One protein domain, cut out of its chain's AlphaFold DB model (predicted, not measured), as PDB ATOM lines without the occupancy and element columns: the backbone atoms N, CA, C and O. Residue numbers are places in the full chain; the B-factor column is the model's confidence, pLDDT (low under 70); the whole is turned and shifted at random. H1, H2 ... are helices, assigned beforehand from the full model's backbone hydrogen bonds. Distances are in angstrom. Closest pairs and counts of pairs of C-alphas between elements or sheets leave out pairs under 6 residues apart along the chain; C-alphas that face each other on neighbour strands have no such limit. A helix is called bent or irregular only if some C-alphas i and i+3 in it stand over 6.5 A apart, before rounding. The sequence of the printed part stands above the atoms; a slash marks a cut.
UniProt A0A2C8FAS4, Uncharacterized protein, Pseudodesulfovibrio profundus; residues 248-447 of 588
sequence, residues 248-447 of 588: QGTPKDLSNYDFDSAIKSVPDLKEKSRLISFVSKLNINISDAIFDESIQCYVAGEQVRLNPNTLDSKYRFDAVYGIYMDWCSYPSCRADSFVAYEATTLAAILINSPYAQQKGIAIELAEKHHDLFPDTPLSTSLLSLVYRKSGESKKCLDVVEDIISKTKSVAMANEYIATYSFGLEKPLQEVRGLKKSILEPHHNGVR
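This is residues 248 to 447 of the 588 residues of an uncharacterized protein of Pseudodesulfovibrio profundus (UniProt A0A2C8FAS4). Helix pairs stacked one after another make a curved row: H5 with H6, H8 with H9 and H10 with H11 run back and forth side by side, and the row makes the longest axis. H2, H3 and H4 form one end of it, H12 and H13 the other; short H7 lies across one end of H5, and residues 248 to 253 stick out. The printed part has 200 residues with thirteen named helices, H1 to H13 in chain order, and no named strand: the class is all helix. It is only just loose, close to compact, with a radius of gyration of the C-alphas of 19.9 A and spans of 60 by 48 by 36 A.

H5, residues 314 to 328, forms a hairpin with H6, residues 338 to 351, at a shallow tilt of 23 degrees; their closest C-alphas, of Tyr 324 and Ala 343, are 5.7 A apart. With residues 314 to 317 alone, H5 only just touches H7, residues 354 to 359, in 3 pairs of C-alphas within 8 A; Lys 314 and Tyr 355 come closest, their C-alphas 6.8 A apart. H6 joins H8, residues 362 to 372, H9, residues 377 to 389, H10, residues 393 to 407, and H11, residues 410 to 421, in an up and down bundle, each running against the one before. H9 and H10 form a hairpin, with closest C-alphas Ser 384 and Cys 396, 4.5 A. H13, residues 436 to 447, touches H11 at a steep tilt of 56 degrees, closest at the C-alphas of Val 410 and Pro 441, 5.2 A; it is irregular, with C-alphas 438 and 441 7.1 A apart. H12, residues 427 to 432, touches H11, closest at the C-alphas of Ser 421 and Pro 427, 4.9 A. At the other end, H5 touches H4, residues 288 to 299, with residues 316 to 320 alone; the C-alphas of Phe 291 and Arg 316 are closest, 7.6 A. H4 touches H3, residues 269 to 281, at a steep tilt of 62 degrees, closest at the C-alphas of Cys 297 and Ser 273, 6.2 A. H3 forms a hairpin with H2, residues 259 to 265, closest at the C-alphas of Lys 272 and Ile 263, 6.0 A. H1, residues 251 to 256, touches no helix. Every O i to N i+4 pair is within hydrogen-bond range in H2 to H12, but 6 of 8 in H13 and 0 of 2 in H1, where 2 of 3 O i to N i+3 pairs are.

H1 begins at C-alpha 251, (90.457, 78.346, 28.460), and H13 ends at C-alpha 447, (62.828, 102.679, 53.868). H10 measures 20.7 A, H5 20.1 A and H6 19.8 A from first to last C-alpha.

The farthest C-alphas, of Pro 267 and Gly 433, are 60.2 A apart. The printed part has no cut, and its one long link is H4 to H5, residues 300 to 313. Mean pLDDT of the printed part is 88.9; residues 248 to 255 and 331 to 333 are under 70.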
ATOM      1  N   GLN A 248      94.026  75.131  35.469       52.50
ATOM      2  CA  GLN A 248      95.459  75.086  35.168       52.50
ATOM      3  C   GLN A 248      95.734  74.976  33.657       52.50
ATOM      4  O   GLN A 248      96.808  75.381  33.215       52.50
ATOM      5  N   GLY A 249      94.770  74.499  32.860       47.09
ATOM      6  CA  GLY A 249      94.758  74.672  31.407       47.09
ATOM      7  C   GLY A 249      94.243  76.062  31.034       47.09
ATOM      8  O   GLY A 249      93.364  76.620  31.696       47.09
ATOM      9  N   THR A 250      94.772  76.665  29.970       48.53
ATOM     10  CA  THR A 250      94.186  77.924  29.490       48.53
ATOM     11  C   THR A 250      92.780  77.643  28.939       48.53
ATOM     12  O   THR A 250      92.571  76.587  28.352       48.53
ATOM     13  N   PRO A 251      91.793  78.557  29.039       52.91
ATOM     14  CA  PRO A 251      90.457  78.346  28.460       52.91
ATOM     15  C   PRO A 251      90.451  77.961  26.967       52.91
ATOM     16  O   PRO A 251      89.486  77.372  26.491       52.91
ATOM     17  N   LYS A 252      91.536  78.261  26.233       52.66
ATOM     18  CA  LYS A 252      91.757  77.836  24.842       52.66
ATOM     19  C   LYS A 252      91.944  76.320  24.680       52.66
ATOM     20  O   LYS A 252      91.729  75.814  23.587       52.66
ATOM     21  N   ASP A 253      92.299  75.602  25.740       60.41
ATOM     22  CA  ASP A 253      92.528  74.155  25.700       60.41
ATOM     23  C   ASP A 253      91.225  73.352  25.851       60.41
ATOM     24  O   ASP A 253      91.149  72.203  25.419       60.41
ATOM     25  N   LEU A 254      90.162  73.963  26.393       66.12
ATOM     26  CA  LEU A 254      88.878  73.287  26.609       66.12
ATOM     27  C   LEU A 254      88.119  72.987  25.314       66.12
ATOM     28  O   LEU A 254      87.403  71.993  25.258       66.12
ATOM     29  N   SER A 255      88.280  73.799  24.266       66.94
ATOM     30  CA  SER A 255      87.624  73.546  22.974       66.94
ATOM     31  C   SER A 255      88.164  72.306  22.259       66.94
ATOM     32  O   SER A 255      87.487  71.771  21.387       66.94
ATOM     33  N   ASN A 256      89.370  71.857  22.620       72.62
ATOM     34  CA  ASN A 256      90.015  70.668  22.057       72.62
ATOM     35  C   ASN A 256      89.883  69.440  22.971       72.62
ATOM     36  O   ASN A 256      90.385  68.370  22.629       72.62
ATOM     37  N   TYR A 257      89.259  69.586  24.142       79.19
ATOM     38  CA  TYR A 257      89.082  68.482  25.074       79.19
ATOM     39  C   TYR A 257      87.976  67.544  24.575       79.19
ATOM     40  O   TYR A 257      86.848  67.970  24.326       79.19
ATOM     41  N   ASP A 258      88.290  66.254  24.447       85.00
ATOM     42  CA  ASP A 258      87.339  65.224  24.022       85.00
ATOM     43  C   ASP A 258      86.405  64.830  25.179       85.00
ATOM     44  O   ASP A 258      86.582  63.816  25.865       85.00
ATOM     45  N   PHE A 259      85.404  65.680  25.420       83.69
ATOM     46  CA  PHE A 259      84.379  65.443  26.435       83.69
ATOM     47  C   PHE A 259      83.553  64.188  26.153       83.69
ATOM     48  O   PHE A 259      83.101  63.545  27.099       83.69
ATOM     49  N   ASP A 260      83.388  63.804  24.888       84.88
ATOM     50  CA  ASP A 260      82.637  62.613  24.506       84.88
ATOM     51  C   ASP A 260      83.309  61.349  25.047       84.88
ATOM     52  O   ASP A 260      82.659  60.530  25.709       84.88
ATOM     53  N   SER A 261      84.615  61.197  24.810       87.25
ATOM     54  CA  SER A 261      85.388  60.075  25.354       87.25
ATOM     55  C   SER A 261      85.444  60.113  26.880       87.25
ATOM     56  O   SER A 261      85.274  59.074  27.521       87.25
ATOM     57  N   ALA A 262      85.617  61.300  27.474       85.81
ATOM     58  CA  ALA A 262      85.639  61.454  28.926       85.81
ATOM     59  C   ALA A 262      84.317  61.002  29.567       85.81
ATOM     60  O   ALA A 262      84.339  60.175  30.475       85.81
ATOM     61  N   ILE A 263      83.168  61.460  29.062       85.50
ATOM     62  CA  ILE A 263      81.840  61.093  29.580       85.50
ATOM     63  C   ILE A 263      81.562  59.599  29.393       85.50
ATOM     64  O   ILE A 263      81.085  58.949  30.325       85.50
ATOM     65  N   LYS A 264      81.903  59.025  28.232       87.19
ATOM     66  CA  LYS A 264      81.743  57.582  27.972       87.19
ATOM     67  C   LYS A 264      82.607  56.718  28.889       87.19
ATOM     68  O   LYS A 264      82.222  55.596  29.202       87.19
ATOM     69  N   SER A 265      83.761  57.230  29.316       88.25
ATOM     70  CA  SER A 265      84.673  56.507  30.206       88.25
ATOM     71  C   SER A 265      84.209  56.455  31.665       88.25
ATOM     72  O   SER A 265      84.741  55.648  32.425       88.25
ATOM     73  N   VAL A 266      83.229  57.277  32.066       88.75
ATOM     74  CA  VAL A 266      82.710  57.319  33.441       88.75
ATOM     75  C   VAL A 266      81.586  56.285  33.601       88.75
ATOM     76  O   VAL A 266      80.496  56.480  33.054       88.75
ATOM     77  N   PRO A 267      81.810  55.181  34.343       86.44
ATOM     78  CA  PRO A 267      80.821  54.112  34.474       86.44
ATOM     79  C   PRO A 267      79.689  54.472  35.445       86.44
ATOM     80  O   PRO A 267      78.570  53.990  35.291       86.44
ATOM     81  N   ASP A 268      79.974  55.303  36.450       90.00
ATOM     82  CA  ASP A 268      79.010  55.711  37.467       90.00
ATOM     83  C   ASP A 268      78.095  56.825  36.938       90.00
ATOM     84  O   ASP A 268      78.556  57.883  36.507       90.00
ATOM     85  N   LEU A 269      76.780  56.598  36.988       85.62
ATOM     86  CA  LEU A 269      75.786  57.523  36.437       85.62
ATOM     87  C   LEU A 269      75.822  58.899  37.124       85.62
ATOM     88  O   LEU A 269      75.598  59.923  36.481       85.62
ATOM     89  N   LYS A 270      76.157  58.941  38.415       83.12
ATOM     90  CA  LYS A 270      76.193  60.170  39.210       83.12
ATOM     91  C   LYS A 270      77.448  60.999  38.947       83.12
ATOM     92  O   LYS A 270      77.404  62.229  38.948       83.12
ATOM     93  N   GLU A 271      78.590  60.365  38.729       83.62
ATOM     94  CA  GLU A 271      79.787  61.052  38.238       83.62
ATOM     95  C   GLU A 271      79.594  61.527  36.797       83.62
ATOM     96  O   GLU A 271      79.943  62.668  36.473       83.62
ATOM     97  N   LYS A 272      78.944  60.710  35.961       87.50
ATOM     98  CA  LYS A 272      78.596  61.065  34.584       87.50
ATOM     99  C   LYS A 272      77.675  62.291  34.536       87.50
ATOM    100  O   LYS A 272      77.970  63.250  33.821       87.50
ATOM    101  N   SER A 273      76.620  62.323  35.354       85.69
ATOM    102  CA  SER A 273      75.664  63.439  35.433       85.69
ATOM    103  C   SER A 273      76.323  64.760  35.857       85.69
ATOM    104  O   SER A 273      75.971  65.835  35.354       85.69
ATOM    105  N   ARG A 274      77.339  64.698  36.729       84.25
ATOM    106  CA  ARG A 274      78.154  65.862  37.120       84.25
ATOM    107  C   ARG A 274      78.995  66.390  35.968       84.25
ATOM    108  O   ARG A 274      79.022  67.605  35.767       84.25
ATOM    109  N   LEU A 275      79.656  65.507  35.219       83.44
ATOM    110  CA  LEU A 275      80.465  65.898  34.066       83.44
ATOM    111  C   LEU A 275      79.589  66.510  32.966       83.44
ATOM    112  O   LEU A 275      79.890  67.598  32.482       83.44
ATOM    113  N   ILE A 276      78.445  65.895  32.662       85.31
ATOM    114  CA  ILE A 276      77.443  66.440  31.734       85.31
ATOM    115  C   ILE A 276      76.965  67.828  32.185       85.31
ATOM    116  O   ILE A 276      76.916  68.769  31.389       85.31
ATOM    117  N   SER A 277      76.650  67.994  33.473       83.00
ATOM    118  CA  SER A 277      76.227  69.288  34.026       83.00
ATOM    119  C   SER A 277      77.320  70.349  33.943       83.00
ATOM    120  O   SER A 277      77.023  71.537  33.812       83.00
ATOM    121  N   PHE A 278      78.585  69.945  34.044       82.12
ATOM    122  CA  PHE A 278      79.725  70.834  33.869       82.12
ATOM    123  C   PHE A 278      79.868  71.278  32.409       82.12
ATOM    124  O   PHE A 278      79.889  72.481  32.154       82.12
ATOM    125  N   VAL A 279      79.855  70.340  31.458       81.44
ATOM    126  CA  VAL A 279      79.884  70.633  30.011       81.44
ATOM    127  C   VAL A 279      78.732  71.560  29.618       81.44
ATOM    128  O   VAL A 279      78.935  72.566  28.937       81.44
ATOM    129  N   SER A 280      77.540  71.293  30.152       79.00
ATOM    130  CA  SER A 280      76.355  72.128  29.963       79.00
ATOM    131  C   SER A 280      76.570  73.560  30.464       79.00
ATOM    132  O   SER A 280      76.195  74.501  29.776       79.00
ATOM    133  N   LYS A 281      77.227  73.774  31.612       77.75
ATOM    134  CA  LYS A 281      77.540  75.130  32.115       77.75
ATOM    135  C   LYS A 281      78.539  75.888  31.242       77.75
ATOM    136  O   LYS A 281      78.525  77.116  31.255       77.75
ATOM    137  N   LEU A 282      79.396  75.179  30.512       76.88
ATOM    138  CA  LEU A 282      80.397  75.778  29.630       76.88
ATOM    139  C   LEU A 282      79.845  76.166  28.248       76.88
ATOM    140  O   LEU A 282      80.588  76.735  27.457       76.88
ATOM    141  N   ASN A 283      78.563  75.896  27.955       78.19
ATOM    142  CA  ASN A 283      77.962  76.100  26.625       78.19
ATOM    143  C   ASN A 283      78.751  75.407  25.494       78.19
ATOM    144  O   ASN A 283      78.830  75.921  24.380       78.19
ATOM    145  N   ILE A 284      79.356  74.254  25.779       81.56
ATOM    146  CA  ILE A 284      80.091  73.473  24.781       81.56
ATOM    147  C   ILE A 284      79.087  72.712  23.914       81.56
ATOM    148  O   ILE A 284      78.106  72.169  24.426       81.56
ATOM    149  N   ASN A 285      79.334  72.668  22.603       83.38
ATOM    150  CA  ASN A 285      78.542  71.841  21.702       83.38
ATOM    151  C   ASN A 285      78.802  70.358  22.006       83.38
ATOM    152  O   ASN A 285      79.952  69.924  22.029       83.38
ATOM    153  N   ILE A 286      77.739  69.596  22.239       87.94
ATOM    154  CA  ILE A 286      77.805  68.167  22.562       87.94
ATOM    155  C   ILE A 286      77.311  67.338  21.379       87.94
ATOM    156  O   ILE A 286      76.487  67.809  20.593       87.94
ATOM    157  N   SER A 287      77.787  66.101  21.242       92.56
ATOM    158  CA  SER A 287      77.233  65.167  20.254       92.56
ATOM    159  C   SER A 287      75.840  64.672  20.660       92.56
ATOM    160  O   SER A 287      75.447  64.762  21.825       92.56
ATOM    161  N   ASP A 288      75.091  64.110  19.706       95.00
ATOM    162  CA  ASP A 288      73.780  63.509  19.994       95.00
ATOM    163  C   ASP A 288      73.886  62.353  20.994       95.00
ATOM    164  O   ASP A 288      73.033  62.221  21.861       95.00
ATOM    165  N   ALA A 289      74.982  61.590  20.969       92.25
ATOM    166  CA  ALA A 289      75.206  60.520  21.940       92.25
ATOM    167  C   ALA A 289      75.322  61.054  23.381       92.25
ATOM    168  O   ALA A 289      74.751  60.479  24.303       92.25
ATOM    169  N   ILE A 290      76.039  62.165  23.592       90.69
ATOM    170  CA  ILE A 290      76.138  62.795  24.918       90.69
ATOM    171  C   ILE A 290      74.824  63.461  25.318       90.69
ATOM    172  O   ILE A 290      74.449  63.438  26.493       90.69
ATOM    173  N   PHE A 291      74.098  64.031  24.357       94.56
ATOM    174  CA  PHE A 291      72.760  64.541  24.607       94.56
ATOM    175  C   PHE A 291      71.815  63.424  25.082       94.56
ATOM    176  O   PHE A 291      71.154  63.590  26.106       94.56
ATOM    177  N   ASP A 292      71.819  62.264  24.428       94.81
ATOM    178  CA  ASP A 292      70.998  61.111  24.812       94.81
ATOM    179  C   ASP A 292      71.335  60.612  26.221       94.81
ATOM    180  O   ASP A 292      70.438  60.387  27.035       94.81
ATOM    181  N   GLU A 293      72.623  60.519  26.557       92.50
ATOM    182  CA  GLU A 293      73.087  60.206  27.917       92.50
ATOM    183  C   GLU A 293      72.606  61.248  28.941       92.50
ATOM    184  O   GLU A 293      72.226  60.899  30.061       92.50
ATOM    185  N   SER A 294      72.563  62.529  28.558       92.44
ATOM    186  CA  SER A 294      72.047  63.614  29.406       92.44
ATOM    187  C   SER A 294      70.558  63.438  29.691       92.44
ATOM    188  O   SER A 294      70.131  63.590  30.837       92.44
ATOM    189  N   ILE A 295      69.777  63.075  28.668       95.94
ATOM    190  CA  ILE A 295      68.349  62.773  28.795       95.94
ATOM    191  C   ILE A 295      68.128  61.535  29.670       95.94
ATOM    192  O   ILE A 295      67.283  61.570  30.563       95.94
ATOM    193  N   GLN A 296      68.907  60.470  29.478       94.19
ATOM    194  CA  GLN A 296      68.813  59.262  30.303       94.19
ATOM    195  C   GLN A 296      69.113  59.550  31.775       94.19
ATOM    196  O   GLN A 296      68.338  59.157  32.645       94.19
ATOM    197  N   CYS A 297      70.193  60.285  32.061       92.25
ATOM    198  CA  CYS A 297      70.520  60.711  33.421       92.25
ATOM    199  C   CYS A 297      69.387  61.554  34.026       92.25
ATOM    200  O   CYS A 297      68.988  61.324  35.166       92.25
ATOM    201  N   TYR A 298      68.844  62.505  33.258       93.38
ATOM    202  CA  TYR A 298      67.735  63.344  33.701       93.38
ATOM    203  C   TYR A 298      66.496  62.508  34.061       93.38
ATOM    204  O   TYR A 298      65.949  62.672  35.149       93.38
ATOM    205  N   VAL A 299      66.078  61.579  33.192       93.81
ATOM    206  CA  VAL A 299      64.916  60.694  33.416       93.81
ATOM    207  C   VAL A 299      65.146  59.736  34.591       93.81
ATOM    208  O   VAL A 299      64.211  59.429  35.333       93.81
ATOM    209  N   ALA A 300      66.391  59.315  34.824       90.88
ATOM    210  CA  ALA A 300      66.765  58.513  35.988       90.88
ATOM    211  C   ALA A 300      66.683  59.287  37.320       90.88
ATOM    212  O   ALA A 300      66.754  58.677  38.384       90.88
ATOM    213  N   GLY A 301      66.495  60.611  37.284       88.25
ATOM    214  CA  GLY A 301      66.400  61.461  38.472       88.25
ATOM    215  C   GLY A 301      67.723  62.066  38.928       88.25
ATOM    216  O   GLY A 301      67.745  62.795  39.921       88.25
ATOM    217  N   GLU A 302      68.810  61.831  38.191       89.94
ATOM    218  CA  GLU A 302      70.099  62.443  38.488       89.94
ATOM    219  C   GLU A 302      70.036  63.967  38.342       89.94
ATOM    220  O   GLU A 302      69.280  64.518  37.539       89.94
ATOM    221  N   GLN A 303      70.881  64.675  39.094       79.56
ATOM    222  CA  GLN A 303      70.946  66.138  39.070       79.56
ATOM    223  C   GLN A 303      71.662  66.667  37.813       79.56
ATOM    224  O   GLN A 303      72.716  67.300  37.908       79.56
ATOM    225  N   VAL A 304      71.089  66.412  36.635       84.69
ATOM    226  CA  VAL A 304      71.542  66.971  35.357       84.69
ATOM    227  C   VAL A 304      70.860  68.303  35.090       84.69
ATOM    228  O   VAL A 304      69.639  68.416  35.137       84.69
ATOM    229  N   ARG A 305      71.657  69.320  34.757       85.19
ATOM    230  CA  ARG A 305      71.137  70.578  34.210       85.19
ATOM    231  C   ARG A 305      71.192  70.541  32.692       85.19
ATOM    232  O   ARG A 305      72.274  70.662  32.125       85.19
ATOM    233  N   LEU A 306      70.031  70.421  32.056       91.12
ATOM    234  CA  LEU A 306      69.910  70.599  30.613       91.12
ATOM    235  C   LEU A 306      70.146  72.076  30.262       91.12
ATOM    236  O   LEU A 306      69.626  72.975  30.925       91.12
ATOM    237  N   ASN A 307      70.949  72.327  29.232       90.38
ATOM    238  CA  ASN A 307      71.242  73.673  28.755       90.38
ATOM    239  C   ASN A 307      70.381  73.984  27.517       90.38
ATOM    240  O   ASN A 307      70.481  73.247  26.544       90.38
ATOM    241  N   PRO A 308      69.602  75.084  27.493       94.06
ATOM    242  CA  PRO A 308      68.831  75.491  26.316       94.06
ATOM    243  C   PRO A 308      69.645  75.523  25.015       94.06
ATOM    244  O   PRO A 308      69.128  75.163  23.962       94.06
ATOM    245  N   ASN A 309      70.925  75.905  25.079       91.81
ATOM    246  CA  ASN A 309      71.801  76.023  23.912       91.81
ATOM    247  C   ASN A 309      72.115  74.681  23.237       91.81
ATOM    248  O   ASN A 309      72.539  74.686  22.086       91.81
ATOM    249  N   THR A 310      71.898  73.544  23.909       93.31
ATOM    250  CA  THR A 310      72.073  72.224  23.285       93.31
ATOM    251  C   THR A 310      70.846  71.788  22.487       93.31
ATOM    252  O   THR A 310      70.927  70.819  21.745       93.31
ATOM    253  N   LEU A 311      69.715  72.494  22.588       96.38
ATOM    254  CA  LEU A 311      68.483  72.215  21.845       96.38
ATOM    255  C   LEU A 311      68.482  73.007  20.524       96.38
ATOM    256  O   LEU A 311      67.646  73.876  20.276       96.38
ATOM    257  N   ASP A 312      69.470  72.736  19.683       95.94
ATOM    258  CA  ASP A 312      69.712  73.399  18.396       95.94
ATOM    259  C   ASP A 312      69.133  72.639  17.191       95.94
ATOM    260  O   ASP A 312      69.044  73.178  16.087       95.94
ATOM    261  N   SER A 313      68.677  71.404  17.401       97.12
ATOM    262  CA  SER A 313      68.047  70.563  16.386       97.12
ATOM    263  C   SER A 313      66.629  70.153  16.783       97.12
ATOM    264  O   SER A 313      66.270  70.111  17.962       97.12
ATOM    265  N   LYS A 314      65.813  69.787  15.781       97.75
ATOM    266  CA  LYS A 314      64.453  69.279  16.018       97.75
ATOM    267  C   LYS A 314      64.468  68.035  16.909       97.75
ATOM    268  O   LYS A 314      63.637  67.927  17.796       97.75
ATOM    269  N   TYR A 315      65.414  67.126  16.673       97.88
ATOM    270  CA  TYR A 315      65.561  65.889  17.439       97.88
ATOM    271  C   TYR A 315      65.699  66.164  18.943       97.88
ATOM    272  O   TYR A 315      64.915  65.662  19.747       97.88
ATOM    273  N   ARG A 316      66.652  67.027  19.312       97.75
ATOM    274  CA  ARG A 316      66.931  67.369  20.711       97.75
ATOM    275  C   ARG A 316      65.777  68.130  21.355       97.75
ATOM    276  O   ARG A 316      65.417  67.863  22.500       97.75
ATOM    277  N   PHE A 317      65.166  69.045  20.602       98.25
ATOM    278  CA  PHE A 317      63.976  69.761  21.046       98.25
ATOM    279  C   PHE A 317      62.805  68.806  21.318       98.25
ATOM    280  O   PHE A 317      62.226  68.854  22.401       98.25
ATOM    281  N   ASP A 318      62.486  67.911  20.377       98.25
ATOM    282  CA  ASP A 318      61.397  66.935  20.508       98.25
ATOM    283  C   ASP A 318      61.610  66.008  21.714       98.25
ATOM    284  O   ASP A 318      60.649  65.698  22.416       98.25
ATOM    285  N   ALA A 319      62.853  65.591  21.987       98.00
ATOM    286  CA  ALA A 319      63.179  64.745  23.134       98.00
ATOM    287  C   ALA A 319      62.827  65.429  24.468       98.00
ATOM    288  O   ALA A 319      62.126  64.849  25.299       98.00
ATOM    289  N   VAL A 320      63.241  66.687  24.657       97.88
ATOM    290  CA  VAL A 320      62.904  67.463  25.866       97.88
ATOM    291  C   VAL A 320      61.414  67.816  25.897       97.88
ATOM    292  O   VAL A 320      60.791  67.766  26.957       97.88
ATOM    293  N   TYR A 321      60.815  68.120  24.744       98.19
ATOM    294  CA  TYR A 321      59.388  68.418  24.635       98.19
ATOM    295  C   TYR A 321      58.521  67.209  25.007       98.19
ATOM    296  O   TYR A 321      57.504  67.374  25.674       98.19
ATOM    297  N   GLY A 322      58.938  65.991  24.652       97.75
ATOM    298  CA  GLY A 322      58.274  64.756  25.069       97.75
ATOM    299  C   GLY A 322      58.227  64.608  26.592       97.75
ATOM    300  O   GLY A 322      57.164  64.330  27.144       97.75
ATOM    301  N   ILE A 323      59.343  64.884  27.274       96.56
ATOM    302  CA  ILE A 323      59.421  64.877  28.745       96.56
ATOM    303  C   ILE A 323      58.522  65.971  29.334       96.56
ATOM    304  O   ILE A 323      57.769  65.720  30.270       96.56
ATOM    305  N   TYR A 324      58.559  67.180  28.774       96.69
ATOM    306  CA  TYR A 324      57.686  68.279  29.191       96.69
ATOM    307  C   TYR A 324      56.196  67.920  29.077       96.69
ATOM    308  O   TYR A 324      55.429  68.162  30.007       96.69
ATOM    309  N   MET A 325      55.782  67.312  27.963       96.12
ATOM    310  CA  MET A 325      54.391  66.907  27.743       96.12
ATOM    311  C   MET A 325      53.946  65.795  28.696       96.12
ATOM    312  O   MET A 325      52.800  65.801  29.137       96.12
ATOM    313  N   ASP A 326      54.845  64.877  29.037       94.19
ATOM    314  CA  ASP A 326      54.624  63.848  30.052       94.19
ATOM    315  C   ASP A 326      54.386  64.478  31.439       94.19
ATOM    316  O   ASP A 326      53.383  64.169  32.082       94.19
ATOM    317  N   TRP A 327      55.184  65.474  31.845       93.12
ATOM    318  CA  TRP A 327      54.918  66.261  33.063       93.12
ATOM    319  C   TRP A 327      53.595  67.034  33.015       93.12
ATOM    320  O   TRP A 327      52.869  67.076  34.005       93.12
ATOM    321  N   CYS A 328      53.236  67.609  31.868       92.25
ATOM    322  CA  CYS A 328      51.962  68.317  31.708       92.25
ATOM    323  C   CYS A 328      50.740  67.384  31.680       92.25
ATOM    324  O   CYS A 328      49.613  67.867  31.753       92.25
ATOM    325  N   SER A 329      50.936  66.068  31.540       91.31
ATOM    326  CA  SER A 329      49.843  65.090  31.473       91.31
ATOM    327  C   SER A 329      49.278  64.696  32.843       91.31
ATOM    328  O   SER A 329      48.241  64.031  32.909       91.31
ATOM    329  N   TYR A 330      49.935  65.104  33.934       87.00
ATOM    330  CA  TYR A 330      49.492  64.778  35.284       87.00
ATOM    331  C   TYR A 330      48.144  65.467  35.611       87.00
ATOM    332  O   TYR A 330      47.996  66.662  35.357       87.00
ATOM    333  N   PRO A 331      47.136  64.743  36.154       66.56
ATOM    334  CA  PRO A 331      45.753  65.236  36.266       66.56
ATOM    335  C   PRO A 331      45.546  66.397  37.240       66.56
ATOM    336  O   PRO A 331      44.532  67.089  37.166       66.56
ATOM    337  N   SER A 332      46.472  66.588  38.176       64.25
ATOM    338  CA  SER A 332      46.459  67.692  39.123       64.25
ATOM    339  C   SER A 332      47.795  68.412  39.054       64.25
ATOM    340  O   SER A 332      48.871  67.846  39.230       64.25
ATOM    341  N   CYS A 333      47.695  69.691  38.738       59.75
ATOM    342  CA  CYS A 333      48.822  70.575  38.538       59.75
ATOM    343  C   CYS A 333      48.596  71.795  39.416       59.75
ATOM    344  O   CYS A 333      48.490  72.917  38.922       59.75
ATOM    345  N   ARG A 334      48.456  71.569  40.734       77.62
ATOM    346  CA  ARG A 334      48.483  72.693  41.670       77.62
ATOM    347  C   ARG A 334      49.737  73.510  41.379       77.62
ATOM    348  O   ARG A 334      50.815  72.945  41.199       77.62
ATOM    349  N   ALA A 335      49.584  74.830  41.341       77.56
ATOM    350  CA  ALA A 335      50.657  75.765  41.019       77.56
ATOM    351  C   ALA A 335      51.919  75.573  41.893       77.56
ATOM    352  O   ALA A 335      53.022  75.936  41.495       77.56
ATOM    353  N   ASP A 336      51.771  74.979  43.076       80.19
ATOM    354  CA  ASP A 336      52.834  74.774  44.052       80.19
ATOM    355  C   ASP A 336      53.382  73.337  44.133       80.19
ATOM    356  O   ASP A 336      54.162  73.033  45.041       80.19
ATOM    357  N   SER A 337      52.998  72.444  43.215       88.94
ATOM    358  CA  SER A 337      53.489  71.062  43.196       88.94
ATOM    359  C   SER A 337      54.858  70.924  42.516       88.94
ATOM    360  O   SER A 337      55.265  71.736  41.679       88.94
ATOM    361  N   PHE A 338      55.568  69.837  42.834       90.19
ATOM    362  CA  PHE A 338      56.826  69.495  42.161       90.19
ATOM    363  C   PHE A 338      56.655  69.278  40.644       90.19
ATOM    364  O   PHE A 338      57.591  69.529  39.887       90.19
ATOM    365  N   VAL A 339      55.455  68.873  40.206       91.12
ATOM    366  CA  VAL A 339      55.076  68.706  38.793       91.12
ATOM    367  C   VAL A 339      55.085  70.056  38.080       91.12
ATOM    368  O   VAL A 339      55.761  70.204  37.063       91.12
ATOM    369  N   ALA A 340      54.383  71.056  38.628       90.44
ATOM    370  CA  ALA A 340      54.313  72.393  38.039       90.44
ATOM    371  C   ALA A 340      55.699  73.052  37.974       90.44
ATOM    372  O   ALA A 340      56.070  73.644  36.956       90.44
ATOM    373  N   TYR A 341      56.499  72.893  39.032       90.44
ATOM    374  CA  TYR A 341      57.868  73.399  39.080       90.44
ATOM    375  C   TYR A 341      58.758  72.797  37.977       90.44
ATOM    376  O   TYR A 341      59.446  73.534  37.261       90.44
ATOM    377  N   GLU A 342      58.738  71.472  37.808       93.12
ATOM    378  CA  GLU A 342      59.576  70.804  36.805       93.12
ATOM    379  C   GLU A 342      59.089  71.083  35.379       93.12
ATOM    380  O   GLU A 342      59.890  71.402  34.499       93.12
ATOM    381  N   ALA A 343      57.770  71.078  35.156       94.62
ATOM    382  CA  ALA A 343      57.183  71.473  33.878       94.62
ATOM    383  C   ALA A 343      57.604  72.899  33.484       94.62
ATOM    384  O   ALA A 343      57.979  73.132  32.335       94.62
ATOM    385  N   THR A 344      57.616  73.837  34.437       94.19
ATOM    386  CA  THR A 344      58.065  75.219  34.198       94.19
ATOM    387  C   THR A 344      59.556  75.298  33.887       94.19
ATOM    388  O   THR A 344      59.970  76.041  32.994       94.19
ATOM    389  N   THR A 345      60.377  74.502  34.574       93.56
ATOM    390  CA  THR A 345      61.823  74.424  34.318       93.56
ATOM    391  C   THR A 345      62.105  73.913  32.901       93.56
ATOM    392  O   THR A 345      62.874  74.531  32.160       93.56
ATOM    393  N   LEU A 346      61.429  72.840  32.482       96.25
ATOM    394  CA  LEU A 346      61.532  72.290  31.128       96.25
ATOM    395  C   LEU A 346      60.989  73.249  30.062       96.25
ATOM    396  O   LEU A 346      61.629  73.422  29.023       96.25
ATOM    397  N   ALA A 347      59.863  73.918  30.320       97.25
ATOM    398  CA  ALA A 347      59.331  74.948  29.432       97.25
ATOM    399  C   ALA A 347      60.353  76.071  29.229       97.25
ATOM    400  O   ALA A 347      60.628  76.448  28.090       97.25
ATOM    401  N   ALA A 348      60.989  76.553  30.302       96.44
ATOM    402  CA  ALA A 348      62.030  77.570  30.210       96.44
ATOM    403  C   ALA A 348      63.218  77.108  29.353       96.44
ATOM    404  O   ALA A 348      63.743  77.904  28.570       96.44
ATOM    405  N   ILE A 349      63.614  75.834  29.450       95.94
ATOM    406  CA  ILE A 349      64.666  75.251  28.607       95.94
ATOM    407  C   ILE A 349      64.254  75.250  27.130       95.94
ATOM    408  O   ILE A 349      65.001  75.738  26.281       95.94
ATOM    409  N   LEU A 350      63.054  74.757  26.827       97.88
ATOM    410  CA  LEU A 350      62.526  74.671  25.464       97.88
ATOM    411  C   LEU A 350      62.365  76.055  24.825       97.88
ATOM    412  O   LEU A 350      62.828  76.284  23.711       97.88
ATOM    413  N   ILE A 351      61.757  76.999  25.538       97.62
ATOM    414  CA  ILE A 351      61.484  78.365  25.071       97.62
ATOM    415  C   ILE A 351      62.775  79.128  24.754       97.62
ATOM    416  O   ILE A 351      62.845  79.860  23.765       97.62
ATOM    417  N   ASN A 352      63.811  78.963  25.581       95.38
ATOM    418  CA  ASN A 352      65.101  79.629  25.382       95.38
ATOM    419  C   ASN A 352      66.035  78.872  24.420       95.38
ATOM    420  O   ASN A 352      67.171  79.303  24.234       95.38
ATOM    421  N   SER A 353      65.588  77.768  23.815       96.50
ATOM    422  CA  SER A 353      66.417  76.989  22.894       96.50
ATOM    423  C   SER A 353      66.649  77.697  21.553       96.50
ATOM    424  O   SER A 353      65.727  78.339  21.036       96.50
ATOM    425  N   PRO A 354      67.831  77.538  20.919       96.25
ATOM    426  CA  PRO A 354      68.071  78.031  19.566       96.25
ATOM    427  C   PRO A 354      67.025  77.536  18.560       96.25
ATOM    428  O   PRO A 354      66.574  78.315  17.720       96.25
ATOM    429  N   TYR A 355      66.580  76.278  18.678       97.69
ATOM    430  CA  TYR A 355      65.547  75.722  17.807       97.69
ATOM    431  C   TYR A 355      64.211  76.473  17.928       97.69
ATOM    432  O   TYR A 355      63.645  76.879  16.911       97.69
ATOM    433  N   ALA A 356      63.714  76.707  19.149       97.75
ATOM    434  CA  ALA A 356      62.450  77.420  19.352       97.75
ATOM    435  C   ALA A 356      62.500  78.857  18.820       97.75
ATOM    436  O   ALA A 356      61.535  79.320  18.205       97.75
ATOM    437  N   GLN A 357      63.631  79.539  19.021       96.25
ATOM    438  CA  GLN A 357      63.862  80.892  18.514       96.25
ATOM    439  C   GLN A 357      63.893  80.909  16.980       96.25
ATOM    440  O   GLN A 357      63.173  81.688  16.360       96.25
ATOM    441  N   GLN A 358      64.641  79.994  16.352       96.88
ATOM    442  CA  GLN A 358      64.723  79.883  14.890       96.88
ATOM    443  C   GLN A 358      63.363  79.574  14.246       96.88
ATOM    444  O   GLN A 358      63.081  80.029  13.137       96.88
ATOM    445  N   LYS A 359      62.525  78.775  14.914       97.81
ATOM    446  CA  LYS A 359      61.189  78.406  14.424       97.81
ATOM    447  C   LYS A 359      60.096  79.410  14.776       97.81
ATOM    448  O   LYS A 359      58.986  79.249  14.281       97.81
ATOM    449  N   GLY A 360      60.387  80.422  15.594       96.25
ATOM    450  CA  GLY A 360      59.396  81.410  16.024       96.25
ATOM    451  C   GLY A 360      58.289  80.836  16.916       96.25
ATOM    452  O   GLY A 360      57.215  81.419  16.986       96.25
ATOM    453  N   ILE A 361      58.533  79.709  17.595       97.94
ATOM    454  CA  ILE A 361      57.534  79.011  18.434       97.94
ATOM    455  C   ILE A 361      57.680  79.316  19.932       97.94
ATOM    456  O   ILE A 361      56.942  78.784  20.755       97.94
ATOM    457  N   ALA A 362      58.649  80.157  20.314       97.50
ATOM    458  CA  ALA A 362      58.936  80.454  21.716       97.50
ATOM    459  C   ALA A 362      57.770  81.160  22.435       97.50
ATOM    460  O   ALA A 362      57.471  80.801  23.571       97.50
ATOM    461  N   ILE A 363      57.102  82.121  21.777       97.56
ATOM    462  CA  ILE A 363      55.922  82.811  22.336       97.56
ATOM    463  C   ILE A 363      54.770  81.826  22.521       97.56
ATOM    464  O   ILE A 363      54.257  81.714  23.627       97.56
ATOM    465  N   GLU A 364      54.412  81.077  21.472       97.81
ATOM    466  CA  GLU A 364      53.307  80.109  21.520       97.81
ATOM    467  C   GLU A 364      53.507  79.088  22.648       97.81
ATOM    468  O   GLU A 364      52.584  78.788  23.403       97.81
ATOM    469  N   LEU A 365      54.734  78.580  22.809       97.94
ATOM    470  CA  LEU A 365      55.050  77.635  23.874       97.94
ATOM    471  C   LEU A 365      54.950  78.269  25.270       97.94
ATOM    472  O   LEU A 365      54.488  77.605  26.198       97.94
ATOM    473  N   ALA A 366      55.362  79.530  25.423       97.75
ATOM    474  CA  ALA A 366      55.251  80.268  26.680       97.75
ATOM    475  C   ALA A 366      53.795  80.559  27.052       97.75
ATOM    476  O   ALA A 366      53.416  80.341  28.199       97.75
ATOM    477  N   GLU A 367      52.977  80.989  26.089       97.31
ATOM    478  CA  GLU A 367      51.539  81.223  26.271       97.31
ATOM    479  C   GLU A 367      50.833  79.917  26.649       97.31
ATOM    480  O   GLU A 367      50.183  79.850  27.689       97.31
ATOM    481  N   LYS A 368      51.074  78.831  25.904       96.50
ATOM    482  CA  LYS A 368      50.525  77.505  26.220       96.50
ATOM    483  C   LYS A 368      50.933  77.020  27.612       96.50
ATOM    484  O   LYS A 368      50.137  76.399  28.310       96.50
ATOM    485  N   HIS A 369      52.186  77.240  28.006       95.94
ATOM    486  CA  HIS A 369      52.650  76.876  29.340       95.94
ATOM    487  C   HIS A 369      51.987  77.735  30.429       95.94
ATOM    488  O   HIS A 369      51.610  77.216  31.478       95.94
ATOM    489  N   HIS A 370      51.799  79.030  30.176       94.81
ATOM    490  CA  HIS A 370      51.062  79.916  31.070       94.81
ATOM    491  C   HIS A 370      49.605  79.498  31.224       94.81
ATOM    492  O   HIS A 370      49.142  79.407  32.353       94.81
ATOM    493  N   ASP A 371      48.924  79.112  30.149       93.69
ATOM    494  CA  ASP A 371      47.542  78.625  30.217       93.69
ATOM    495  C   ASP A 371      47.399  77.348  31.061       93.69
ATOM    496  O   ASP A 371      46.375  77.138  31.713       93.69
ATOM    497  N   LEU A 372      48.425  76.490  31.072       92.12
ATOM    498  CA  LEU A 372      48.456  75.284  31.906       92.12
ATOM    499  C   LEU A 372      48.735  75.589  33.385       92.12
ATOM    500  O   LEU A 372      48.274  74.852  34.255       92.12
ATOM    501  N   PHE A 373      49.489  76.654  33.672       91.12
ATOM    502  CA  PHE A 373      49.951  77.004  35.019       91.12
ATOM    503  C   PHE A 373      49.829  78.516  35.315       91.12
ATOM    504  O   PHE A 373      50.828  79.140  35.712       91.12
ATOM    505  N   PRO A 374      48.635  79.126  35.155       87.75
ATOM    506  CA  PRO A 374      48.477  80.585  35.131       87.75
ATOM    507  C   PRO A 374      48.754  81.231  36.489       87.75
ATOM    508  O   PRO A 374      49.205  82.370  36.568       87.75
ATOM    509  N   ASP A 375      48.554  80.475  37.568       83.00
ATOM    510  CA  ASP A 375      48.740  80.947  38.939       83.00
ATOM    511  C   ASP A 375      50.181  80.782  39.448       83.00
ATOM    512  O   ASP A 375      50.475  81.098  40.602       83.00
ATOM    513  N   THR A 376      51.108  80.290  38.615       83.19
ATOM    514  CA  THR A 376      52.514  80.159  39.016       83.19
ATOM    515  C   THR A 376      53.288  81.449  38.714       83.19
ATOM    516  O   THR A 376      53.369  81.885  37.557       83.19
ATOM    517  N   PRO A 377      53.951  82.067  39.715       81.38
ATOM    518  CA  PRO A 377      54.811  83.224  39.469       81.38
ATOM    519  C   PRO A 377      55.933  82.927  38.466       81.38
ATOM    520  O   PRO A 377      56.320  83.806  37.698       81.38
ATOM    521  N   LEU A 378      56.437  81.686  38.447       83.94
ATOM    522  CA  LEU A 378      57.488  81.253  37.522       83.94
ATOM    523  C   LEU A 378      57.007  81.212  36.067       83.94
ATOM    524  O   LEU A 378      57.700  81.761  35.213       83.94
ATOM    525  N   SER A 379      55.833  80.637  35.776       91.06
ATOM    526  CA  SER A 379      55.294  80.615  34.406       91.06
ATOM    527  C   SER A 379      54.995  82.025  33.902       91.06
ATOM    528  O   SER A 379      55.379  82.401  32.796       91.06
ATOM    529  N   THR A 380      54.410  82.861  34.759       90.06
ATOM    530  CA  THR A 380      54.109  84.261  34.427       90.06
ATOM    531  C   THR A 380      55.391  85.072  34.166       90.06
ATOM    532  O   THR A 380      55.468  85.835  33.203       90.06
ATOM    533  N   SER A 381      56.449  84.847  34.961       89.06
ATOM    534  CA  SER A 381      57.779  85.449  34.742       89.06
ATOM    535  C   SER A 381      58.454  84.952  33.459       89.06
ATOM    536  O   SER A 381      59.193  85.686  32.805       89.06
ATOM    537  N   LEU A 382      58.234  83.687  33.098       92.88
ATOM    538  CA  LEU A 382      58.755  83.111  31.865       92.88
ATOM    539  C   LEU A 382      58.078  83.741  30.643       92.88
ATOM    540  O   LEU A 382      58.776  84.144  29.712       92.88
ATOM    541  N   LEU A 383      56.752  83.894  30.668       95.31
ATOM    542  CA  LEU A 383      55.988  84.543  29.603       95.31
ATOM    543  C   LEU A 383      56.417  86.003  29.395       95.31
ATOM    544  O   LEU A 383      56.675  86.414  28.260       95.31
ATOM    545  N   SER A 384      56.568  86.777  30.475       93.38
ATOM    546  CA  SER A 384      57.004  88.176  30.375       93.38
ATOM    547  C   SER A 384      58.396  88.308  29.749       93.38
ATOM    548  O   SER A 384      58.599  89.130  28.849       93.38
ATOM    549  N   LEU A 385      59.339  87.442  30.138       91.25
ATOM    550  CA  LEU A 385      60.684  87.417  29.564       91.25
ATOM    551  C   LEU A 385      60.655  87.178  28.049       91.25
ATOM    552  O   LEU A 385      61.429  87.800  27.317       91.25
ATOM    553  N   VAL A 386      59.788  86.278  27.581       94.44
ATOM    554  CA  VAL A 386      59.648  85.961  26.154       94.44
ATOM    555  C   VAL A 386      59.062  87.141  25.395       94.44
ATOM    556  O   VAL A 386      59.659  87.559  24.404       94.44
ATOM    557  N   TYR A 387      57.979  87.743  25.890       95.44
ATOM    558  CA  TYR A 387      57.422  88.950  25.279       95.44
ATOM    559  C   TYR A 387      58.458  90.067  25.176       95.44
ATOM    560  O   TYR A 387      58.611  90.662  24.110       95.44
ATOM    561  N   ARG A 388      59.245  90.301  26.232       90.75
ATOM    562  CA  ARG A 388      60.327  91.290  26.190       90.75
ATOM    563  C   ARG A 388      61.352  90.978  25.101       90.75
ATOM    564  O   ARG A 388      61.694  91.864  24.323       90.75
ATOM    565  N   LYS A 389      61.846  89.736  25.030       90.06
ATOM    566  CA  LYS A 389      62.843  89.319  24.025       90.06
ATOM    567  C   LYS A 389      62.326  89.448  22.590       90.06
ATOM    568  O   LYS A 389      63.116  89.714  21.691       90.06
ATOM    569  N   SER A 390      61.022  89.289  22.390       91.19
ATOM    570  CA  SER A 390      60.369  89.431  21.088       91.19
ATOM    571  C   SER A 390      59.949  90.867  20.747       91.19
ATOM    572  O   SER A 390      59.349  91.080  19.699       91.19
ATOM    573  N   GLY A 391      60.251  91.855  21.599       91.56
ATOM    574  CA  GLY A 391      59.870  93.258  21.381       91.56
ATOM    575  C   GLY A 391      58.404  93.578  21.703       91.56
ATOM    576  O   GLY A 391      57.948  94.693  21.457       91.56
ATOM    577  N   GLU A 392      57.667  92.644  22.303       94.94
ATOM    578  CA  GLU A 392      56.268  92.786  22.727       94.94
ATOM    579  C   GLU A 392      56.176  93.487  24.098       94.94
ATOM    580  O   GLU A 392      55.541  93.001  25.039       94.94
ATOM    581  N   SER A 393      56.839  94.641  24.243       94.00
ATOM    582  CA  SER A 393      57.018  95.320  25.538       94.00
ATOM    583  C   SER A 393      55.699  95.603  26.253       94.00
ATOM    584  O   SER A 393      55.628  95.457  27.468       94.00
ATOM    585  N   LYS A 394      54.629  95.947  25.522       95.19
ATOM    586  CA  LYS A 394      53.310  96.192  26.124       95.19
ATOM    587  C   LYS A 394      52.747  94.937  26.800       95.19
ATOM    588  O   LYS A 394      52.378  95.005  27.964       95.19
ATOM    589  N   LYS A 395      52.748  93.794  26.102       95.69
ATOM    590  CA  LYS A 395      52.283  92.519  26.670       95.69
ATOM    591  C   LYS A 395      53.135  92.101  27.866       95.69
ATOM    592  O   LYS A 395      52.599  91.639  28.865       95.69
ATOM    593  N   CYS A 396      54.453  92.301  27.787       94.94
ATOM    594  CA  CYS A 396      55.345  92.073  28.924       94.94
ATOM    595  C   CYS A 396      54.923  92.907  30.144       94.94
ATOM    596  O   CYS A 396      54.756  92.353  31.228       94.94
ATOM    597  N   LEU A 397      54.704  94.214  29.972       94.62
ATOM    598  CA  LEU A 397      54.301  95.101  31.067       94.62
ATOM    599  C   LEU A 397      52.948  94.706  31.669       94.62
ATOM    600  O   LEU A 397      52.840  94.690  32.893       94.62
ATOM    601  N   ASP A 398      51.966  94.340  30.839       93.94
ATOM    602  CA  ASP A 398      50.647  93.883  31.299       93.94
ATOM    603  C   ASP A 398      50.777  92.634  32.197       93.94
ATOM    604  O   ASP A 398      50.207  92.580  33.289       93.94
ATOM    605  N   VAL A 399      51.598  91.662  31.781       92.19
ATOM    606  CA  VAL A 399      51.875  90.432  32.542       92.19
ATOM    607  C   VAL A 399      52.619  90.733  33.850       92.19
ATOM    608  O   VAL A 399      52.258  90.218  34.907       92.19
ATOM    609  N   VAL A 400      53.655  91.575  33.816       89.62
ATOM    610  CA  VAL A 400      54.462  91.878  35.012       89.62
ATOM    611  C   VAL A 400      53.688  92.734  36.024       89.62
ATOM    612  O   VAL A 400      53.842  92.525  37.229       89.62
ATOM    613  N   GLU A 401      52.843  93.669  35.577       91.75
ATOM    614  CA  GLU A 401      52.000  94.493  36.457       91.75
ATOM    615  C   GLU A 401      51.054  93.629  37.305       91.75
ATOM    616  O   GLU A 401      50.940  93.856  38.514       91.75
ATOM    617  N   ASP A 402      50.460  92.587  36.712       87.38
ATOM    618  CA  ASP A 402      49.639  91.613  37.437       87.38
ATOM    619  C   ASP A 402      50.447  90.897  38.537       87.38
ATOM    620  O   ASP A 402      50.038  90.905  39.705       87.38
ATOM    621  N   ILE A 403      51.648  90.387  38.222       83.19
ATOM    622  CA  ILE A 403      52.515  89.730  39.219       83.19
ATOM    623  C   ILE A 403      52.896  90.692  40.348       83.19
ATOM    624  O   ILE A 403      52.866  90.307  41.522       83.19
ATOM    625  N   ILE A 404      53.287  91.930  40.029       85.50
ATOM    626  CA  ILE A 404      53.685  92.920  41.042       85.50
ATOM    627  C   ILE A 404      52.525  93.183  41.998       85.50
ATOM    628  O   ILE A 404      52.737  93.207  43.212       85.50
ATOM    629  N   SER A 405      51.305  93.326  41.475       83.81
ATOM    630  CA  SER A 405      50.119  93.587  42.294       83.81
ATOM    631  C   SER A 405      49.831  92.459  43.297       83.81
ATOM    632  O   SER A 405      49.462  92.733  44.441       83.81
ATOM    633  N   LYS A 406      50.076  91.203  42.898       79.69
ATOM    634  CA  LYS A 406      49.846  90.002  43.714       79.69
ATOM    635  C   LYS A 406      50.982  89.725  44.701       79.69
ATOM    636  O   LYS A 406      50.734  89.357  45.844       79.69
ATOM    637  N   THR A 407      52.230  89.891  44.266       77.38
ATOM    638  CA  THR A 407      53.417  89.413  45.004       77.38
ATOM    639  C   THR A 407      54.194  90.510  45.718       77.38
ATOM    640  O   THR A 407      54.967  90.212  46.626       77.38
ATOM    641  N   LYS A 408      54.045  91.774  45.296       83.19
ATOM    642  CA  LYS A 408      54.867  92.912  45.749       83.19
ATOM    643  C   LYS A 408      56.379  92.664  45.600       83.19
ATOM    644  O   LYS A 408      57.184  93.203  46.359       83.19
ATOM    645  N   SER A 409      56.779  91.843  44.627       82.19
ATOM    646  CA  SER A 409      58.174  91.452  44.406       82.19
ATOM    647  C   SER A 409      59.020  92.599  43.839       82.19
ATOM    648  O   SER A 409      58.731  93.123  42.763       82.19
ATOM    649  N   VAL A 410      60.126  92.940  44.516       85.19
ATOM    650  CA  VAL A 410      61.125  93.915  44.026       85.19
ATOM    651  C   VAL A 410      61.770  93.439  42.722       85.19
ATOM    652  O   VAL A 410      62.021  94.241  41.829       85.19
ATOM    653  N   ALA A 411      62.007  92.132  42.573       84.31
ATOM    654  CA  ALA A 411      62.584  91.580  41.350       84.31
ATOM    655  C   ALA A 411      61.655  91.780  40.141       84.31
ATOM    656  O   ALA A 411      62.127  92.116  39.057       84.31
ATOM    657  N   MET A 412      60.342  91.633  40.337       86.31
ATOM    658  CA  MET A 412      59.357  91.886  39.281       86.31
ATOM    659  C   MET A 412      59.193  93.384  39.008       86.31
ATOM    660  O   MET A 412      59.106  93.778  37.851       86.31
ATOM    661  N   ALA A 413      59.246  94.235  40.039       90.69
ATOM    662  CA  ALA A 413      59.276  95.689  39.858       90.69
ATOM    663  C   ALA A 413      60.493  96.138  39.029       90.69
ATOM    664  O   ALA A 413      60.338  96.898  38.077       90.69
ATOM    665  N   ASN A 414      61.681  95.598  39.319       90.75
ATOM    666  CA  ASN A 414      62.891  95.817  38.523       90.75
ATOM    667  C   ASN A 414      62.701  95.404  37.056       90.75
ATOM    668  O   ASN A 414      63.136  96.120  36.156       90.75
ATOM    669  N   GLU A 415      62.070  94.253  36.813       88.75
ATOM    670  CA  GLU A 415      61.799  93.746  35.466       88.75
ATOM    671  C   GLU A 415      60.816  94.649  34.705       88.75
ATOM    672  O   GLU A 415      61.058  94.976  33.538       88.75
ATOM    673  N   TYR A 416      59.763  95.129  35.376       93.69
ATOM    674  CA  TYR A 416      58.835  96.120  34.827       93.69
ATOM    675  C   TYR A 416      59.565  97.411  34.469       93.69
ATOM    676  O   TYR A 416      59.475  97.873  33.336       93.69
ATOM    677  N   ILE A 417      60.325  97.977  35.409       94.06
ATOM    678  CA  ILE A 417      61.055  99.237  35.227       94.06
ATOM    679  C   ILE A 417      62.065  99.111  34.084       94.06
ATOM    680  O   ILE A 417      62.117  99.980  33.216       94.06
ATOM    681  N   ALA A 418      62.833  98.019  34.043       91.44
ATOM    682  CA  ALA A 418      63.786  97.761  32.971       91.44
ATOM    683  C   ALA A 418      63.087  97.699  31.605       91.44
ATOM    684  O   ALA A 418      63.537  98.359  30.669       91.44
ATOM    685  N   THR A 419      61.972  96.972  31.508       91.12
ATOM    686  CA  THR A 419      61.188  96.841  30.270       91.12
ATOM    687  C   THR A 419      60.558  98.165  29.850       91.12
ATOM    688  O   THR A 419      60.666  98.552  28.692       91.12
ATOM    689  N   TYR A 420      59.938  98.878  30.789       94.00
ATOM    690  CA  TYR A 420      59.285 100.163  30.551       94.00
ATOM    691  C   TYR A 420      60.285 101.223  30.090       94.00
ATOM    692  O   TYR A 420      60.009 101.978  29.167       94.00
ATOM    693  N   SER A 421      61.470 101.242  30.704       93.19
ATOM    694  CA  SER A 421      62.529 102.196  30.374       93.19
ATOM    695  C   SER A 421      63.188 101.957  29.015       93.19
ATOM    696  O   SER A 421      63.899 102.829  28.511       93.19
ATOM    697  N   PHE A 422      63.004 100.772  28.431       88.75
ATOM    698  CA  PHE A 422      63.690 100.390  27.209       88.75
ATOM    699  C   PHE A 422      63.175 101.206  26.016       88.75
ATOM    700  O   PHE A 422      61.998 101.154  25.673       88.75
ATOM    701  N   GLY A 423      64.074 101.950  25.368       82.88
ATOM    702  CA  GLY A 423      63.754 102.788  24.208       82.88
ATOM    703  C   GLY A 423      63.168 104.165  24.539       82.88
ATOM    704  O   GLY A 423      62.874 104.921  23.617       82.88
ATOM    705  N   LEU A 424      63.018 104.519  25.822       88.38
ATOM    706  CA  LEU A 424      62.631 105.876  26.212       88.38
ATOM    707  C   LEU A 424      63.798 106.853  26.018       88.38
ATOM    708  O   LEU A 424      64.951 106.510  26.268       88.38
ATOM    709  N   GLU A 425      63.487 108.091  25.630       88.75
ATOM    710  CA  GLU A 425      64.486 109.163  25.493       88.75
ATOM    711  C   GLU A 425      64.991 109.663  26.857       88.75
ATOM    712  O   GLU A 425      66.156 110.030  26.989       88.75
ATOM    713  N   LYS A 426      64.116 109.678  27.874       90.38
ATOM    714  CA  LYS A 426      64.409 110.142  29.244       90.38
ATOM    715  C   LYS A 426      63.930 109.130  30.290       90.38
ATOM    716  O   LYS A 426      63.002 109.420  31.055       90.38
ATOM    717  N   PRO A 427      64.510 107.920  30.317       92.56
ATOM    718  CA  PRO A 427      63.985 106.814  31.105       92.56
ATOM    719  C   PRO A 427      63.914 107.117  32.606       92.56
ATOM    720  O   PRO A 427      62.945 106.714  33.249       92.56
ATOM    721  N   LEU A 428      64.870 107.860  33.176       94.00
ATOM    722  CA  LEU A 428      64.838 108.221  34.596       94.00
ATOM    723  C   LEU A 428      63.627 109.089  34.981       94.00
ATOM    724  O   LEU A 428      63.002 108.855  36.019       94.00
ATOM    725  N   GLN A 429      63.283 110.082  34.156       94.44
ATOM    726  CA  GLN A 429      62.161 110.986  34.421       94.44
ATOM    727  C   GLN A 429      60.823 110.237  34.372       94.44
ATOM    728  O   GLN A 429      60.002 110.388  35.276       94.44
ATOM    729  N   GLU A 430      60.636 109.399  33.353       95.38
ATOM    730  CA  GLU A 430      59.413 108.614  33.155       95.38
ATOM    731  C   GLU A 430      59.226 107.569  34.267       95.38
ATOM    732  O   GLU A 430      58.144 107.439  34.839       95.38
ATOM    733  N   VAL A 431      60.300 106.873  34.662       94.50
ATOM    734  CA  VAL A 431      60.250 105.850  35.722       94.50
ATOM    735  C   VAL A 431      59.885 106.444  37.085       94.50
ATOM    736  O   VAL A 431      59.122 105.834  37.837       94.50
ATOM    737  N   ARG A 432      60.367 107.652  37.404       92.19
ATOM    738  CA  ARG A 432      59.979 108.373  38.633       92.19
ATOM    739  C   ARG A 432      58.485 108.750  38.649       92.19
ATOM    740  O   ARG A 432      57.945 108.990  39.727       92.19
ATOM    741  N   GLY A 433      57.821 108.776  37.489       92.62
ATOM    742  CA  GLY A 433      56.387 109.045  37.326       92.62
ATOM    743  C   GLY A 433      55.479 107.807  37.329       92.62
ATOM    744  O   GLY A 433      54.264 107.954  37.186       92.62
ATOM    745  N   LEU A 434      56.027 106.596  37.487       95.25
ATOM    746  CA  LEU A 434      55.237 105.362  37.487       95.25
ATOM    747  C   LEU A 434      54.214 105.304  38.632       95.25
ATOM    748  O   LEU A 434      54.355 105.935  39.683       95.25
ATOM    749  N   LYS A 435      53.171 104.483  38.438       95.06
ATOM    750  CA  LYS A 435      52.124 104.258  39.444       95.06
ATOM    751  C   LYS A 435      52.742 103.833  40.779       95.06
ATOM    752  O   LYS A 435      53.619 102.971  40.833       95.06
ATOM    753  N   LYS A 436      52.193 104.360  41.879       93.88
ATOM    754  CA  LYS A 436      52.647 104.042  43.242       93.88
ATOM    755  C   LYS A 436      52.685 102.535  43.527       93.88
ATOM    756  O   LYS A 436      53.599 102.104  44.213       93.88
ATOM    757  N   SER A 437      51.739 101.754  43.002       92.12
ATOM    758  CA  SER A 437      51.692 100.294  43.178       92.12
ATOM    759  C   SER A 437      52.906  99.571  42.582       92.12
ATOM    760  O   SER A 437      53.373  98.601  43.164       92.12
ATOM    761  N   ILE A 438      53.452 100.065  41.466       92.44
ATOM    762  CA  ILE A 438      54.662  99.514  40.837       92.44
ATOM    763  C   ILE A 438      55.909  99.862  41.655       92.44
ATOM    764  O   ILE A 438      56.803  99.036  41.819       92.44
ATOM    765  N   LEU A 439      55.962 101.086  42.192       93.44
ATOM    766  CA  LEU A 439      57.117 101.596  42.938       93.44
ATOM    767  C   LEU A 439      57.107 101.220  44.429       93.44
ATOM    768  O   LEU A 439      58.120 101.368  45.113       93.44
ATOM    769  N   GLU A 440      55.981 100.749  44.964       91.81
ATOM    770  CA  GLU A 440      55.822 100.412  46.381       91.81
ATOM    771  C   GLU A 440      56.868  99.405  46.898       91.81
ATOM    772  O   GLU A 440      57.449  99.682  47.953       91.81
ATOM    773  N   PRO A 441      57.201  98.307  46.182       89.25
ATOM    774  CA  PRO A 441      58.274  97.402  46.596       89.25
ATOM    775  C   PRO A 441      59.617  98.120  46.801       89.25
ATOM    776  O   PRO A 441      60.293  97.898  47.808       89.25
ATOM    777  N   HIS A 442      59.973  99.043  45.902       90.19
ATOM    778  CA  HIS A 442      61.192  99.843  46.019       90.19
ATOM    779  C   HIS A 442      61.137 100.816  47.188       90.19
ATOM    780  O   HIS A 442      62.081 100.872  47.969       90.19
ATOM    781  N   HIS A 443      60.040 101.553  47.357       91.44
ATOM    782  CA  HIS A 443      59.901 102.486  48.476       91.44
ATOM    783  C   HIS A 443      59.995 101.780  49.834       91.44
ATOM    784  O   HIS A 443      60.624 102.299  50.759       91.44
ATOM    785  N   ASN A 444      59.415 100.583  49.953       88.31
ATOM    786  CA  ASN A 444      59.526  99.766  51.158       88.31
ATOM    787  C   ASN A 444      60.968  99.300  51.391       88.31
ATOM    788  O   ASN A 444      61.464  99.386  52.515       88.31
ATOM    789  N   GLY A 445      61.661  98.874  50.332       86.56
ATOM    790  CA  GLY A 445      63.072  98.504  50.402       86.56
ATOM    791  C   GLY A 445      63.994  99.678  50.763       86.56
ATOM    792  O   GLY A 445      64.890  99.525  51.589       86.56
ATOM    793  N   VAL A 446      63.782 100.864  50.186       89.19
ATOM    794  CA  VAL A 446      64.567 102.071  50.501       89.19
ATOM    795  C   VAL A 446      64.364 102.468  51.958       89.19
ATOM    796  O   VAL A 446      65.339 102.743  52.655       89.19
ATOM    797  N   ARG A 447      63.122 102.426  52.452       91.00
ATOM    798  CA  ARG A 447      62.828 102.679  53.868       91.00
ATOM    799  C   ARG A 447      63.541 101.678  54.780       91.00
ATOM    800  O   ARG A 447      64.166 102.093  55.748       91.00
TER     801      ARG A 447